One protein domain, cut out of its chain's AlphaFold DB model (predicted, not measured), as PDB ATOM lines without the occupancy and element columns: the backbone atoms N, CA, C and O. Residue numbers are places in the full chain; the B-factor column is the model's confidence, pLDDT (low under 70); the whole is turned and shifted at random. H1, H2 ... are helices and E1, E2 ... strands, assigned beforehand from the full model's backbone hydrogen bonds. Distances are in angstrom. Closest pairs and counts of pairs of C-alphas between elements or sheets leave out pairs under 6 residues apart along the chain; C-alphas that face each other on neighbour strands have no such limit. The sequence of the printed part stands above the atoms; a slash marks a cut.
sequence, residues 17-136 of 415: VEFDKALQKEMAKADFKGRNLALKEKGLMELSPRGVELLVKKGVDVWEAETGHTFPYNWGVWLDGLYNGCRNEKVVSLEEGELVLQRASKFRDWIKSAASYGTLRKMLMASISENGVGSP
ATOM      1  N   VAL A  17      10.244  82.600  36.286       47.56
ATOM      2  CA  VAL A  17      10.512  83.557  37.366       47.56
ATOM      3  C   VAL A  17      11.952  83.508  37.896       47.56
ATOM      4  O   VAL A  17      12.539  84.544  38.201       47.56
ATOM      5  N   GLU A  18      12.552  82.330  38.048       46.12
ATOM      6  CA  GLU A  18      13.935  82.187  38.522       46.12
ATOM      7  C   GLU A  18      14.960  82.532  37.436       46.12
ATOM      8  O   GLU A  18      16.034  83.051  37.740       46.12
ATOM      9  N   PHE A  19      14.600  82.325  36.169       52.94
ATOM     10  CA  PHE A  19      15.361  82.818  35.028       52.94
ATOM     11  C   PHE A  19      15.329  84.346  34.943       52.94
ATOM     12  O   PHE A  19      16.384  84.968  34.824       52.94
ATOM     13  N   ASP A  20      14.147  84.957  35.079       52.84
ATOM     14  CA  ASP A  20      14.030  86.413  35.161       52.84
ATOM     15  C   ASP A  20      14.838  86.951  36.341       52.84
ATOM     16  O   ASP A  20      15.503  87.970  36.198       52.84
ATOM     17  N   LYS A  21      14.904  86.231  37.470       50.25
ATOM     18  CA  LYS A  21      15.793  86.573  38.591       50.25
ATOM     19  C   LYS A  21      17.278  86.408  38.266       50.25
ATOM     20  O   LYS A  21      18.058  87.222  38.738       50.25
ATOM     21  N   ALA A  22      17.700  85.404  37.498       55.66
ATOM     22  CA  ALA A  22      19.102  85.209  37.111       55.66
ATOM     23  C   ALA A  22      19.567  86.241  36.067       55.66
ATOM     24  O   ALA A  22      20.646  86.816  36.210       55.66
ATOM     25  N   LEU A  23      18.721  86.538  35.073       55.66
ATOM     26  CA  LEU A  23      18.915  87.619  34.108       55.66
ATOM     27  C   LEU A  23      18.921  88.971  34.825       55.66
ATOM     28  O   LEU A  23      19.843  89.760  34.639       55.66
ATOM     29  N   GLN A  24      17.957  89.208  35.719       54.09
ATOM     30  CA  GLN A  24      17.953  90.385  36.580       54.09
ATOM     31  C   GLN A  24      19.182  90.421  37.480       54.09
ATOM     32  O   GLN A  24      19.691  91.505  37.668       54.09
ATOM     33  N   LYS A  25      19.699  89.307  38.009       59.28
ATOM     34  CA  LYS A  25      20.890  89.264  38.881       59.28
ATOM     35  C   LYS A  25      22.181  89.583  38.126       59.28
ATOM     36  O   LYS A  25      23.012  90.313  38.657       59.28
ATOM     37  N   GLU A  26      22.336  89.099  36.896       60.19
ATOM     38  CA  GLU A  26      23.448  89.491  36.017       60.19
ATOM     39  C   GLU A  26      23.325  90.959  35.576       60.19
ATOM     40  O   GLU A  26      24.299  91.704  35.667       60.19
ATOM     41  N   MET A  27      22.120  91.421  35.220       52.06
ATOM     42  CA  MET A  27      21.845  92.837  34.926       52.06
ATOM     43  C   MET A  27      21.888  93.748  36.172       52.06
ATOM     44  O   MET A  27      22.032  94.961  36.040       52.06
ATOM     45  N   ALA A  28      21.745  93.183  37.377       43.06
ATOM     46  CA  ALA A  28      21.706  93.877  38.668       43.06
ATOM     47  C   ALA A  28      22.998  93.745  39.473       43.06
ATOM     48  O   ALA A  28      23.007  94.126  40.646       43.06
ATOM     49  N   LYS A  29      24.111  93.311  38.863       57.22
ATOM     50  CA  LYS A  29      25.426  93.765  39.337       57.22
ATOM     51  C   LYS A  29      25.315  95.288  39.481       57.22
ATOM     52  O   LYS A  29      24.989  95.965  38.509       57.22
ATOM     53  N   ALA A  30      25.426  95.801  40.709       49.22
ATOM     54  CA  ALA A  30      24.964  97.148  41.075       49.22
ATOM     55  C   ALA A  30      25.572  98.247  40.184       49.22
ATOM     56  O   ALA A  30      24.885  99.194  39.796       49.22
ATOM     57  N   ASP A  31      26.813  98.029  39.760       54.19
ATOM     58  CA  ASP A  31      27.534  98.822  38.774       54.19
ATOM     59  C   ASP A  31      26.855  98.869  37.400       54.19
ATOM     60  O   ASP A  31      26.750  99.936  36.807       54.19
ATOM     61  N   PHE A  32      26.353  97.741  36.900       58.88
ATOM     62  CA  PHE A  32      25.724  97.636  35.584       58.88
ATOM     63  C   PHE A  32      24.347  98.303  35.562       58.88
ATOM     64  O   PHE A  32      24.008  98.998  34.609       58.88
ATOM     65  N   LYS A  33      23.558  98.160  36.635       62.44
ATOM     66  CA  LYS A  33      22.226  98.775  36.739       62.44
ATOM     67  C   LYS A  33      22.309 100.295  36.895       62.44
ATOM     68  O   LYS A  33      21.558 101.007  36.233       62.44
ATOM     69  N   GLY A  34      23.234 100.785  37.728       60.62
ATOM     70  CA  GLY A  34      23.486 102.219  37.905       60.62
ATOM     71  C   GLY A  34      24.040 102.877  36.638       60.62
ATOM     72  O   GLY A  34      23.527 103.910  36.210       60.62
ATOM     73  N   ARG A  35      25.016 102.235  35.975       66.25
ATOM     74  CA  ARG A  35      25.544 102.700  34.683       66.25
ATOM     75  C   ARG A  35      24.483 102.671  33.588       66.25
ATOM     76  O   ARG A  35      24.338 103.665  32.889       66.25
ATOM     77  N   ASN A  36      23.683 101.608  33.469       68.25
ATOM     78  CA  ASN A  36      22.621 101.556  32.459       68.25
ATOM     79  C   ASN A  36      21.507 102.579  32.694       68.25
ATOM     80  O   ASN A  36      20.958 103.084  31.726       68.25
ATOM     81  N   LEU A  37      21.168 102.911  33.943       73.19
ATOM     82  CA  LEU A  37      20.242 104.012  34.234       73.19
ATOM     83  C   LEU A  37      20.807 105.352  33.739       73.19
ATOM     84  O   LEU A  37      20.135 106.049  32.983       73.19
ATOM     85  N   ALA A  38      22.071 105.646  34.056       76.88
ATOM     86  CA  ALA A  38      22.754 106.855  33.588       76.88
ATOM     87  C   ALA A  38      22.969 106.888  32.060       76.88
ATOM     88  O   ALA A  38      23.021 107.958  31.454       76.88
ATOM     89  N   LEU A  39      23.114 105.726  31.415       81.56
ATOM     90  CA  LEU A  39      23.202 105.602  29.959       81.56
ATOM     91  C   LEU A  39      21.833 105.771  29.298       81.56
ATOM     92  O   LEU A  39      21.744 106.453  28.281       81.56
ATOM     93  N   LYS A  40      20.762 105.239  29.895       80.06
ATOM     94  CA  LYS A  40      19.390 105.393  29.390       80.06
ATOM     95  C   LYS A  40      18.955 106.849  29.341       80.06
ATOM     96  O   LYS A  40      18.363 107.262  28.350       80.06
ATOM     97  N   GLU A  41      19.309 107.639  30.353       83.50
ATOM     98  CA  GLU A  41      19.086 109.093  30.359       83.50
ATOM     99  C   GLU A  41      19.810 109.808  29.202       83.50
ATOM    100  O   GLU A  41      19.385 110.871  28.762       83.50
ATOM    101  N   LYS A  42      20.871 109.194  28.662       85.69
ATOM    102  CA  LYS A  42      21.627 109.659  27.490       85.69
ATOM    103  C   LYS A  42      21.188 108.990  26.179       85.69
ATOM    104  O   LYS A  42      21.849 109.175  25.162       85.69
ATOM    105  N   GLY A  43      20.112 108.197  26.190       83.38
ATOM    106  CA  GLY A  43      19.639 107.444  25.022       83.38
ATOM    107  C   GLY A  43      20.538 106.266  24.628       83.38
ATOM    108  O   GLY A  43      20.520 105.837  23.475       83.38
ATOM    109  N   LEU A  44      21.333 105.748  25.565       84.25
ATOM    110  CA  LEU A  44      22.286 104.659  25.364       84.25
ATOM    111  C   LEU A  44      21.913 103.427  26.204       84.25
ATOM    112  O   LEU A  44      21.222 103.519  27.218       84.25
ATOM    113  N   MET A  45      22.401 102.261  25.790       81.69
ATOM    114  CA  MET A  45      22.272 100.996  26.509       81.69
ATOM    115  C   MET A  45      23.596 100.242  26.457       81.69
ATOM    116  O   MET A  45      24.200 100.100  25.399       81.69
ATOM    117  N   GLU A  46      24.030  99.715  27.594       81.12
ATOM    118  CA  GLU A  46      25.128  98.761  27.666       81.12
ATOM    119  C   GLU A  46      24.586  97.343  27.450       81.12
ATOM    120  O   GLU A  46      23.795  96.832  28.250       81.12
ATOM    121  N   LEU A  47      25.002  96.710  26.352       75.88
ATOM    122  CA  LEU A  47      24.691  95.317  26.051       75.88
ATOM    123  C   LEU A  47      25.821  94.411  26.538       75.88
ATOM    124  O   LEU A  47      26.957  94.513  26.074       75.88
ATOM    125  N   SER A  48      25.481  93.470  27.420       78.62
ATOM    126  CA  SER A  48      26.373  92.373  27.798       78.62
ATOM    127  C   SER A  48      26.187  91.202  26.828       78.62
ATOM    128  O   SER A  48      25.084  90.639  26.786       78.62
ATOM    129  N   PRO A  49      27.237  90.767  26.098       77.56
ATOM    130  CA  PRO A  49      27.153  89.596  25.229       77.56
ATOM    131  C   PRO A  49      26.661  88.344  25.966       77.56
ATOM    132  O   PRO A  49      25.843  87.576  25.458       77.56
ATOM    133  N   ARG A  50      27.094  88.194  27.224       78.75
ATOM    134  CA  ARG A  50      26.678  87.102  28.101       78.75
ATOM    135  C   ARG A  50      25.200  87.185  28.480       78.75
ATOM    136  O   ARG A  50      24.538  86.155  28.545       78.75
ATOM    137  N   GLY A  51      24.666  88.384  28.712       80.31
ATOM    138  CA  GLY A  51      23.249  88.576  29.041       80.31
ATOM    139  C   GLY A  51      22.312  88.132  27.913       80.31
ATOM    140  O   GLY A  51      21.319  87.446  28.148       80.31
ATOM    141  N   VAL A  52      22.656  88.457  26.669       82.62
ATOM    142  CA  VAL A  52      21.905  88.013  25.484       82.62
ATOM    143  C   VAL A  52      22.099  86.513  25.231       82.62
ATOM    144  O   VAL A  52      21.149  85.830  24.851       82.62
ATOM    145  N   GLU A  53      23.301  85.975  25.453       85.62
ATOM    146  CA  GLU A  53      23.529  84.530  25.380       85.62
ATOM    147  C   GLU A  53      22.632  83.793  26.378       85.62
ATOM    148  O   GLU A  53      21.938  82.860  25.990       85.62
ATOM    149  N   LEU A  54      22.551  84.256  27.630       85.56
ATOM    150  CA  LEU A  54      21.643  83.699  28.636       85.56
ATOM    151  C   LEU A  54      20.172  83.792  28.205       85.56
ATOM    152  O   LEU A  54      19.424  82.832  28.386       85.56
ATOM    153  N   LEU A  55      19.765  84.906  27.587       86.31
ATOM    154  CA  LEU A  55      18.423  85.073  27.021       86.31
ATOM    155  C   LEU A  55      18.089  83.981  25.999       86.31
ATOM    156  O   LEU A  55      17.021  83.373  26.072       86.31
ATOM    157  N   VAL A  56      18.998  83.717  25.059       90.75
ATOM    158  CA  VAL A  56      18.812  82.682  24.034       90.75
ATOM    159  C   VAL A  56      18.945  81.278  24.613       90.75
ATOM    160  O   VAL A  56      18.198  80.385  24.209       90.75
ATOM    161  N   LYS A  57      19.846  81.092  25.584       90.06
ATOM    162  CA  LYS A  57      20.169  79.801  26.192       90.06
ATOM    163  C   LYS A  57      18.925  79.086  26.695       90.06
ATOM    164  O   LYS A  57      18.798  77.897  26.481       90.06
ATOM    165  N   LYS A  58      17.945  79.807  27.235       86.94
ATOM    166  CA  LYS A  58      16.671  79.215  27.660       86.94
ATOM    167  C   LYS A  58      15.916  78.494  26.537       86.94
ATOM    168  O   LYS A  58      15.329  77.443  26.760       86.94
ATOM    169  N   GLY A  59      15.901  79.065  25.333       92.56
ATOM    170  CA  GLY A  59      15.281  78.424  24.173       92.56
ATOM    171  C   GLY A  59      16.077  77.205  23.712       92.56
ATOM    172  O   GLY A  59      15.484  76.192  23.352       92.56
ATOM    173  N   VAL A  60      17.409  77.303  23.770       93.56
ATOM    174  CA  VAL A  60      18.324  76.195  23.474       93.56
ATOM    175  C   VAL A  60      18.126  75.056  24.469       93.56
ATOM    176  O   VAL A  60      17.856  73.950  24.035       93.56
ATOM    177  N   ASP A  61      18.142  75.325  25.773       93.38
ATOM    178  CA  ASP A  61      17.994  74.321  26.830       93.38
ATOM    179  C   ASP A  61      16.666  73.556  26.707       93.38
ATOM    180  O   ASP A  61      16.631  72.344  26.906       93.38
ATOM    181  N   VAL A  62      15.569  74.239  26.343       93.50
ATOM    182  CA  VAL A  62      14.283  73.572  26.062       93.50
ATOM    183  C   VAL A  62      14.386  72.685  24.823       93.50
ATOM    184  O   VAL A  62      13.917  71.552  24.840       93.50
ATOM    185  N   TRP A  63      15.020  73.167  23.753       95.06
ATOM    186  CA  TRP A  63      15.222  72.359  22.555       95.06
ATOM    187  C   TRP A  63      16.111  71.137  22.835       95.06
ATOM    188  O   TRP A  63      15.770  70.032  22.423       95.06
ATOM    189  N   GLU A  64      17.214  71.288  23.566       94.75
ATOM    190  CA  GLU A  64      18.094  70.175  23.949       94.75
ATOM    191  C   GLU A  64      17.337  69.151  24.804       94.75
ATOM    192  O   GLU A  64      17.430  67.950  24.555       94.75
ATOM    193  N   ALA A  65      16.510  69.616  25.747       93.50
ATOM    194  CA  ALA A  65      15.669  68.761  26.584       93.50
ATOM    195  C   ALA A  65      14.645  67.955  25.772       93.50
ATOM    196  O   ALA A  65      14.479  66.756  25.982       93.50
ATOM    197  N   GLU A  66      13.948  68.611  24.842       94.56
ATOM    198  CA  GLU A  66      12.895  67.982  24.038       94.56
ATOM    199  C   GLU A  66      13.445  67.046  22.956       94.56
ATOM    200  O   GLU A  66      12.750  66.130  22.508       94.56
ATOM    201  N   THR A  67      14.673  67.284  22.496       92.69
ATOM    202  CA  THR A  67      15.267  66.536  21.380       92.69
ATOM    203  C   THR A  67      16.324  65.521  21.804       92.69
ATOM    204  O   THR A  67      16.607  64.605  21.031       92.69
ATOM    205  N   GLY A  68      16.899  65.665  23.001       92.62
ATOM    206  CA  GLY A  68      18.051  64.890  23.465       92.62
ATOM    207  C   GLY A  68      19.351  65.199  22.714       92.62
ATOM    208  O   GLY A  68      20.306  64.435  22.824       92.62
ATOM    209  N   HIS A  69      19.387  66.272  21.918       90.44
ATOM    210  CA  HIS A  69      20.537  66.661  21.101       90.44
ATOM    211  C   HIS A  69      21.188  67.914  21.676       90.44
ATOM    212  O   HIS A  69      20.491  68.877  21.971       90.44
ATOM    213  N   THR A  70      22.513  67.926  21.790       91.00
ATOM    214  CA  THR A  70      23.257  69.041  22.391       91.00
ATOM    215  C   THR A  70      23.670  70.066  21.334       91.00
ATOM    216  O   THR A  70      24.148  69.720  20.248       91.00
ATOM    217  N   PHE A  71      23.509  71.350  21.644       90.12
ATOM    218  CA  PHE A  71      24.064  72.448  20.867       90.12
ATOM    219  C   PHE A  71      25.600  72.508  21.005       90.12
ATOM    220  O   PHE A  71      26.173  72.042  21.987       90.12
ATOM    221  N   PRO A  72      26.313  73.116  20.040       88.81
ATOM    222  CA  PRO A  72      27.763  73.235  20.090       88.81
ATOM    223  C   PRO A  72      28.191  74.067  21.300       88.81
ATOM    224  O   PRO A  72      27.626  75.131  21.520       88.81
ATOM    225  N   TYR A  73      29.228  73.668  22.034       83.75
ATOM    226  CA  TYR A  73      29.653  74.366  23.265       83.75
ATOM    227  C   TYR A  73      29.926  75.878  23.089       83.75
ATOM    228  O   TYR A  73      29.834  76.646  24.043       83.75
ATOM    229  N   ASN A  74      30.260  76.315  21.873       85.00
ATOM    230  CA  ASN A  74      30.514  77.704  21.488       85.00
ATOM    231  C   ASN A  74      29.407  78.293  20.586       85.00
ATOM    232  O   ASN A  74      29.677  79.210  19.808       85.00
ATOM    233  N   TRP A  75      28.165  77.801  20.662       85.38
ATOM    234  CA  TRP A  75      27.036  78.292  19.854       85.38
ATOM    235  C   TRP A  75      26.768  79.794  20.018       85.38
ATOM    236  O   TRP A  75      26.231  80.417  19.102       85.38
ATOM    237  N   GLY A  76      27.202  80.394  21.134       82.56
ATOM    238  CA  GLY A  76      27.176  81.843  21.356       82.56
ATOM    239  C   GLY A  76      27.855  82.647  20.238       82.56
ATOM    240  O   GLY A  76      27.420  83.756  19.948       82.56
ATOM    241  N   VAL A  77      28.820  82.062  19.514       83.75
ATOM    242  CA  VAL A  77      29.441  82.665  18.318       83.75
ATOM    243  C   VAL A  77      28.409  83.004  17.236       83.75
ATOM    244  O   VAL A  77      28.558  83.983  16.513       83.75
ATOM    245  N   TRP A  78      27.319  82.245  17.113       84.31
ATOM    246  CA  TRP A  78      26.259  82.572  16.154       84.31
ATOM    247  C   TRP A  78      25.472  83.824  16.520       84.31
ATOM    248  O   TRP A  78      24.876  84.453  15.641       84.31
ATOM    249  N   LEU A  79      25.476  84.196  17.800       81.38
ATOM    250  CA  LEU A  79      24.858  85.428  18.254       81.38
ATOM    251  C   LEU A  79      25.678  86.651  17.855       81.38
ATOM    252  O   LEU A  79      25.089  87.721  17.801       81.38
ATOM    253  N   ASP A  80      26.958  86.519  17.485       75.19
ATOM    254  CA  ASP A  80      27.787  87.626  16.972       75.19
ATOM    255  C   ASP A  80      27.103  88.367  15.812       75.19
ATOM    256  O   ASP A  80      27.153  89.596  15.715       75.19
ATOM    257  N   GLY A  81      26.384  87.620  14.964       65.69
ATOM    258  CA  GLY A  81      25.581  88.157  13.865       65.69
ATOM    259  C   GLY A  81      24.327  88.924  14.306       65.69
ATOM    260  O   GLY A  81      23.626  89.489  13.466       65.69
ATOM    261  N   LEU A  82      23.991  88.934  15.598       67.81
ATOM    262  CA  LEU A  82      23.003  89.837  16.193       67.81
ATOM    263  C   LEU A  82      23.638  91.175  16.596       67.81
ATOM    264  O   LEU A  82      22.936  92.181  16.547       67.81
ATOM    265  N   TYR A  83      24.940  91.197  16.903       63.69
ATOM    266  CA  TYR A  83      25.701  92.382  17.332       63.69
ATOM    267  C   TYR A  83      26.454  93.101  16.203       63.69
ATOM    268  O   TYR A  83      27.277  93.970  16.488       63.69
ATOM    269  N   ASN A  84      26.255  92.718  14.934       59.66
ATOM    270  CA  ASN A  84      27.077  93.184  13.804       59.66
ATOM    271  C   ASN A  84      28.600  93.032  14.055       59.66
ATOM    272  O   ASN A  84      29.384  93.886  13.652       59.66
ATOM    273  N   GLY A  85      29.033  91.954  14.726       51.50
ATOM    274  CA  GLY A  85      30.459  91.643  14.918       51.50
ATOM    275  C   GLY A  85      31.139  92.263  16.148       51.50
ATOM    276  O   GLY A  85      32.351  92.126  16.302       51.50
ATOM    277  N   CYS A  86      30.404  92.911  17.056       43.47
ATOM    278  CA  CYS A  86      30.973  93.452  18.294       43.47
ATOM    279  C   CYS A  86      30.902  92.428  19.445       43.47
ATOM    280  O   CYS A  86      29.858  92.269  20.068       43.47
ATOM    281  N   ARG A  87      32.018  91.745  19.739       52.16
ATOM    282  CA  ARG A  87      32.130  90.734  20.818       52.16
ATOM    283  C   ARG A  87      32.365  91.288  22.229       52.16
ATOM    284  O   ARG A  87      32.284  90.527  23.188       52.16
ATOM    285  N   ASN A  88      32.660  92.579  22.363       56.56
ATOM    286  CA  ASN A  88      32.934  93.217  23.654       56.56
ATOM    287  C   ASN A  88      31.695  93.965  24.163       56.56
ATOM    288  O   ASN A  88      30.840  94.341  23.361       56.56
ATOM    289  N   GLU A  89      31.615  94.184  25.481       64.19
ATOM    290  CA  GLU A  89      30.603  95.043  26.115       64.19
ATOM    291  C   GLU A  89      30.491  96.357  25.337       64.19
ATOM    292  O   GLU A  89      31.462  97.108  25.208       64.19
ATOM    293  N   LYS A  90      29.322  96.589  24.734       71.62
ATOM    294  CA  LYS A  90      29.099  97.728  23.844       71.62
ATOM    295  C   LYS A  90      28.043  98.622  24.461       71.62
ATOM    296  O   LYS A  90      26.915  98.194  24.707       71.62
ATOM    297  N   VAL A  91      28.414  99.880  24.655       75.88
ATOM    298  CA  VAL A  91      27.445 100.958  24.807       75.88
ATOM    299  C   VAL A  91      26.933 101.282  23.405       75.88
ATOM    300  O   VAL A  91      27.675 101.773  22.557       75.88
ATOM    301  N   VAL A  92      25.683 100.930  23.143       81.94
ATOM    302  CA  VAL A  92      24.955 101.190  21.894       81.94
ATOM    303  C   VAL A  92      23.877 102.239  22.129       81.94
ATOM    304  O   VAL A  92      23.605 102.604  23.274       81.94
ATOM    305  N   SER A  93      23.231 102.718  21.064       84.12
ATOM    306  CA  SER A  93      21.986 103.468  21.239       84.12
ATOM    307  C   SER A  93      20.921 102.576  21.879       84.12
ATOM    308  O   SER A  93      20.927 101.355  21.710       84.12
ATOM    309  N   LEU A  94      19.990 103.183  22.614       80.12
ATOM    310  CA  LEU A  94      18.864 102.468  23.211       80.12
ATOM    311  C   LEU A  94      18.088 101.670  22.149       80.12
ATOM    312  O   LEU A  94      17.768 100.508  22.374       80.12
ATOM    313  N   GLU A  95      17.868 102.267  20.976       80.69
ATOM    314  CA  GLU A  95      17.173 101.646  19.844       80.69
ATOM    315  C   GLU A  95      17.921 100.422  19.286       80.69
ATOM    316  O   GLU A  95      17.323  99.361  19.095       80.69
ATOM    317  N   GLU A  96      19.239 100.525  19.066       83.44
ATOM    318  CA  GLU A  96      20.063  99.386  18.633       83.44
ATOM    319  C   GLU A  96      20.062  98.290  19.710       83.44
ATOM    320  O   GLU A  96      19.907  97.108  19.393       83.44
ATOM    321  N   GLY A  97      20.150  98.680  20.985       80.94
ATOM    322  CA  GLY A  97      20.068  97.791  22.142       80.94
ATOM    323  C   GLY A  97      18.777  96.976  22.185       80.94
ATOM    324  O   GLY A  97      18.799  95.742  22.245       80.94
ATOM    325  N   GLU A  98      17.639  97.658  22.098       82.94
ATOM    326  CA  GLU A  98      16.314  97.037  22.072       82.94
ATOM    327  C   GLU A  98      16.129  96.134  20.850       82.94
ATOM    328  O   GLU A  98      15.580  95.035  20.971       82.94
ATOM    329  N   LEU A  99      16.647  96.534  19.686       84.56
ATOM    330  CA  LEU A  99      16.604  95.719  18.476       84.56
ATOM    331  C   LEU A  99      17.382  94.405  18.638       84.56
ATOM    332  O   LEU A  99      16.897  93.349  18.216       84.56
ATOM    333  N   VAL A 100      18.565  94.437  19.262       83.69
ATOM    334  CA  VAL A 100      19.353  93.227  19.561       83.69
ATOM    335  C   VAL A 100      18.577  92.299  20.495       83.69
ATOM    336  O   VAL A 100      18.404  91.118  20.179       83.69
ATOM    337  N   LEU A 101      18.042  92.828  21.600       84.19
ATOM    338  CA  LEU A 101      17.253  92.051  22.564       84.19
ATOM    339  C   LEU A 101      15.989  91.456  21.929       84.19
ATOM    340  O   LEU A 101      15.638  90.300  22.194       84.19
ATOM    341  N   GLN A 102      15.332  92.200  21.037       85.44
ATOM    342  CA  GLN A 102      14.171  91.716  20.299       85.44
ATOM    343  C   GLN A 102      14.545  90.565  19.355       85.44
ATOM    344  O   GLN A 102      13.831  89.563  19.293       85.44
ATOM    345  N   ARG A 103      15.659  90.674  18.619       86.94
ATOM    346  CA  ARG A 103      16.132  89.608  17.716       86.94
ATOM    347  C   ARG A 103      16.532  88.350  18.485       86.94
ATOM    348  O   ARG A 103      16.160  87.254  18.072       86.94
ATOM    349  N   ALA A 104      17.226  88.503  19.609       87.62
ATOM    350  CA  ALA A 104      17.591  87.395  20.484       87.62
ATOM    351  C   ALA A 104      16.353  86.693  21.065       87.62
ATOM    352  O   ALA A 104      16.257  85.470  21.005       87.62
ATOM    353  N   SER A 105      15.360  87.458  21.532       88.44
ATOM    354  CA  SER A 105      14.082  86.913  22.017       88.44
ATOM    355  C   SER A 105      13.324  86.163  20.919       88.44
ATOM    356  O   SER A 105      12.855  85.051  21.138       88.44
ATOM    357  N   LYS A 106      13.266  86.725  19.703       90.56
ATOM    358  CA  LYS A 106      12.655  86.054  18.545       90.56
ATOM    359  C   LYS A 106      13.348  84.731  18.231       90.56
ATOM    360  O   LYS A 106      12.665  83.743  17.990       90.56
ATOM    361  N   PHE A 107      14.682  84.694  18.255       94.25
ATOM    362  CA  PHE A 107      15.419  83.451  18.035       94.25
ATOM    363  C   PHE A 107      15.180  82.433  19.156       94.25
ATOM    364  O   PHE A 107      14.917  81.274  18.852       94.25
ATOM    365  N   ARG A 108      15.195  82.857  20.427       93.88
ATOM    366  CA  ARG A 108      14.862  82.015  21.590       93.88
ATOM    367  C   ARG A 108      13.517  81.309  21.403       93.88
ATOM    368  O   ARG A 108      13.424  80.095  21.566       93.88
ATOM    369  N   ASP A 109      12.482  82.062  21.043       94.50
ATOM    370  CA  ASP A 109      11.131  81.519  20.882       94.50
ATOM    371  C   ASP A 109      11.024  80.640  19.626       94.50
ATOM    372  O   ASP A 109      10.332  79.616  19.625       94.50
ATOM    373  N   TRP A 110      11.760  80.999  18.571       96.81
ATOM    374  CA  TRP A 110      11.867  80.211  17.349       96.81
ATOM    375  C   TRP A 110      12.514  78.848  17.606       96.81
ATOM    376  O   TRP A 110      11.943  77.835  17.205       96.81
ATOM    377  N   ILE A 111      13.666  78.800  18.289       95.94
ATOM    378  CA  ILE A 111      14.389  77.544  18.533       95.94
ATOM    379  C   ILE A 111      13.626  76.647  19.503       95.94
ATOM    380  O   ILE A 111      13.498  75.455  19.237       95.94
ATOM    381  N   LYS A 112      13.008  77.231  20.537       95.38
ATOM    382  CA  LYS A 112      12.086  76.518  21.428       95.38
ATOM    383  C   LYS A 112      10.974  75.842  20.628       95.38
ATOM    384  O   LYS A 112      10.748  74.646  20.749       95.38
ATOM    385  N   SER A 113      10.314  76.595  19.751       96.06
ATOM    386  CA  SER A 113       9.220  76.069  18.928       96.06
ATOM    387  C   SER A 113       9.690  75.030  17.908       96.06
ATOM    388  O   SER A 113       8.931  74.134  17.548       96.06
ATOM    389  N   ALA A 114      10.929  75.136  17.417       96.12
ATOM    390  CA  ALA A 114      11.474  74.245  16.398       96.12
ATOM    391  C   ALA A 114      11.535  72.774  16.840       96.12
ATOM    392  O   ALA A 114      11.485  71.891  15.983       96.12
ATOM    393  N   ALA A 115      11.592  72.506  18.147       94.38
ATOM    394  CA  ALA A 115      11.582  71.154  18.702       94.38
ATOM    395  C   ALA A 115      10.276  70.390  18.402       94.38
ATOM    396  O   ALA A 115      10.304  69.177  18.183       94.38
ATOM    397  N   SER A 116       9.145  71.095  18.288       96.12
ATOM    398  CA  SER A 116       7.835  70.488  18.015       96.12
ATOM    399  C   SER A 116       7.581  70.192  16.529       96.12
ATOM    400  O   SER A 116       6.645  69.467  16.191       96.12
ATOM    401  N   TYR A 117       8.399  70.730  15.620       96.94
ATOM    402  CA  TYR A 117       8.233  70.561  14.174       96.94
ATOM    403  C   TYR A 117       9.144  69.449  13.654       96.94
ATOM    404  O   TYR A 117      10.363  69.593  13.612       96.94
ATOM    405  N   GLY A 118       8.557  68.315  13.267       95.88
ATOM    406  CA  GLY A 118       9.302  67.078  13.024       95.88
ATOM    407  C   GLY A 118      10.391  67.166  11.950       95.88
ATOM    408  O   GLY A 118      11.452  66.561  12.115       95.88
ATOM    409  N   THR A 119      10.171  67.910  10.864       96.19
ATOM    410  CA  THR A 119      11.172  68.081   9.802       96.19
ATOM    411  C   THR A 119      12.243  69.083  10.215       96.19
ATOM    412  O   THR A 119      13.436  68.826  10.043       96.19
ATOM    413  N   LEU A 120      11.830  70.209  10.793       96.50
ATOM    414  CA  LEU A 120      12.739  71.241  11.274       96.50
ATOM    415  C   LEU A 120      13.665  70.709  12.376       96.50
ATOM    416  O   LEU A 120      14.874  70.924  12.313       96.50
ATOM    417  N   ARG A 121      13.123  69.930  13.318       95.62
ATOM    418  CA  ARG A 121      13.882  69.214  14.349       95.62
ATOM    419  C   ARG A 121      14.943  68.307  13.734       95.62
ATOM    420  O   ARG A 121      16.117  68.442  14.060       95.62
ATOM    421  N   LYS A 122      14.548  67.419  12.811       94.50
ATOM    422  CA  LYS A 122      15.482  66.507  12.123       94.50
ATOM    423  C   LYS A 122      16.579  67.269  11.378       94.50
ATOM    424  O   LYS A 122      17.719  66.818  11.350       94.50
ATOM    425  N   MET A 123      16.244  68.414  10.786       95.00
ATOM    426  CA  MET A 123      17.213  69.269  10.109       95.00
ATOM    427  C   MET A 123      18.243  69.850  11.067       95.00
ATOM    428  O   MET A 123      19.436  69.745  10.787       95.00
ATOM    429  N   LEU A 124      17.801  70.411  12.192       94.12
ATOM    430  CA  LEU A 124      18.697  70.979  13.196       94.12
ATOM    431  C   LEU A 124      19.612  69.899  13.785       94.12
ATOM    432  O   LEU A 124      20.824  70.076  13.765       94.12
ATOM    433  N   MET A 125      19.068  68.743  14.179       92.50
ATOM    434  CA  MET A 125      19.867  67.612  14.681       92.50
ATOM    435  C   MET A 125      20.909  67.125  13.660       92.50
ATOM    436  O   MET A 125      22.027  66.785  14.022       92.50
ATOM    437  N   ALA A 126      20.567  67.118  12.366       88.69
ATOM    438  CA  ALA A 126      21.490  66.712  11.305       88.69
ATOM    439  C   ALA A 126      22.536  67.783  10.943       88.69
ATOM    440  O   ALA A 126      23.500  67.478  10.243       88.69
ATOM    441  N   SER A 127      22.324  69.039  11.347       85.88
ATOM    442  CA  SER A 127      23.135  70.185  10.910       85.88
ATOM    443  C   SER A 127      23.929  70.839  12.036       85.88
ATOM    444  O   SER A 127      24.696  71.764  11.765       85.88
ATOM    445  N   ILE A 128      23.731  70.393  13.275       86.12
ATOM    446  CA  ILE A 128      24.338  70.937  14.485       86.12
ATOM    447  C   ILE A 128      25.135  69.828  15.168       86.12
ATOM    448  O   ILE A 128      24.605  68.748  15.416       86.12
ATOM    449  N   SER A 129      26.394  70.104  15.501       83.19
ATOM    450  CA  SER A 129      27.277  69.165  16.197       83.19
ATOM    451  C   SER A 129      27.780  69.754  17.508       83.19
ATOM    452  O   SER A 129      28.150  70.927  17.558       83.19
ATOM    453  N   GLU A 130      27.891  68.922  18.542       83.94
ATOM    454  CA  GLU A 130      28.498  69.298  19.825       83.94
ATOM    455  C   GLU A 130      29.974  69.718  19.688       83.94
ATOM    456  O   GLU A 130      30.463  70.512  20.487       83.94
ATOM    457  N   ASN A 131      30.655  69.286  18.614       82.25
ATOM    458  CA  ASN A 131      32.069  69.577  18.322       82.25
ATOM    459  C   ASN A 131      32.385  71.061  18.061       82.25
ATOM    460  O   ASN A 131      33.540  71.404  17.813       82.25
ATOM    461  N   GLY A 132      31.380  71.936  18.054       83.50
ATOM    462  CA  GLY A 132      31.567  73.376  17.944       83.50
ATOM    463  C   GLY A 132      31.086  73.994  16.627       83.50
ATOM    464  O   GLY A 132      30.922  73.342  15.588       83.50
ATOM    465  N   VAL A 133      30.871  75.307  16.681       81.19
ATOM    466  CA  VAL A 133      30.687  76.213  15.548       81.19
ATOM    467  C   VAL A 133      31.984  76.235  14.740       81.19
ATOM    468  O   VAL A 133      33.030  76.605  15.267       81.19
ATOM    469  N   GLY A 134      31.914  75.808  13.476       74.50
ATOM    470  CA  GLY A 134      33.074  75.646  12.587       74.50
ATOM    471  C   GLY A 134      33.487  74.191  12.343       74.50
ATOM    472  O   GLY A 134      34.298  73.929  11.461       74.50
ATOM    473  N   SER A 135      32.902  73.226  13.063       79.75
ATOM    474  CA  SER A 135      33.070  71.810  12.730       79.75
ATOM    475  C   SER A 135      32.495  71.506  11.333       79.75
ATOM    476  O   SER A 135      31.400  71.983  11.034       79.75
ATOM    477  N   PRO A 136      33.111  70.618  10.523       72.44
ATOM    478  CA  PRO A 136      32.526  70.134   9.261       72.44
ATOM    479  C   PRO A 136      31.143  69.470   9.417       72.44
ATOM    480  O   PRO A 136      30.395  69.290   8.451       72.44
TER     481      PRO A 136
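This is residues 17 to 136 of the 415 residues of an uncharacterized protein of Alphaproteobacteria bacterium (UniProt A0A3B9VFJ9). Two long helices, H3 and H5, lie side by side and run the same way, each just after a short strand; the two strands, E1 and E2, pair as a small antiparallel ribbon at the starting end of the helices. H2 packs on E1 at that end, H1 folds back along the first part of H3, H4 packs on H5 with a steep tilt, and H6 turns across the far end. The printed part has 120 residues with six named helices and two named strands, in the order H1 H2 E1 H3 H4 E2 H5 H6, and its class is mostly helix. The whole is compact, with a radius of gyration of the C-alphas of 15.7 A and spans of 46 by 31 by 21 A.

Strand E1, residues 44 to 47, and strand E2, residues 90 to 93, are antiparallel neighbours at 143 degrees, with N 45 and O 92 2.8 A apart and N 47 and O 90 2.9 A apart, within hydrogen-bond range. The closest C-alphas of E1 and H2, residues 30 to 40, are those of Met 45 and Leu 39, 5.8 A apart. H3, residues 49 to 67, and H5, residues 94 to 114, touch at a shallow tilt of 10 degrees and run the same way; their closest C-alphas, of Gly 59 and Arg 108, are 4.4 A apart. H3 has a kink of 37 degrees near residue 56. With residues 51 to 55 alone, H3 touches H1, residues 17 to 27, at a shallow tilt of 28 degrees, opposite ways; the closest C-alphas, of Leu 23 and Gly 51, are 6.7 A apart. With residues 100 to 104 alone, H5 touches H4, residues 75 to 82, at a steep tilt of 45 degrees, the closest C-alphas being those of Val 100 and Leu 82, 6.0 A apart. H6, residues 118 to 127, is close to H5 but not clearly touching, and only just about perpendicular at 70.4 degrees; the closest C-alphas, of Ala 114 and Arg 121, are 5.9 A apart. H1 and H5 are apart. In H1, H2, H5 and H6 every O i to N i+4 pair is within hydrogen-bond range; H3 has 13 of 15, and H4 has 0 of 4 but 4 of 5 O i to N i+3 pairs.

H1 begins at C-alpha 17, (10.512, 83.557, 37.366). H5, the longest helix, measures 30.0 A from C-alpha 94 at (18.864, 102.468, 23.211), and H3 measures 26.2 A. H2 measures 15.3 A, H1 14.8 A, H6 14.3 A and H4 12.8 A; E1 measures 9.7 A and E2 9.5 A. H6 ends at C-alpha 127, (23.135, 70.185, 10.910).

The two C-alphas farthest apart, of Ala 38 and Thr 119, are 46.9 A apart. The printed part has no cut, and no link is long; H3 to H4 and H4 to E2 are short links. The mean pLDDT of the printed part is 79.4, and residues 17 to 36 and 81 to 89 are under 70.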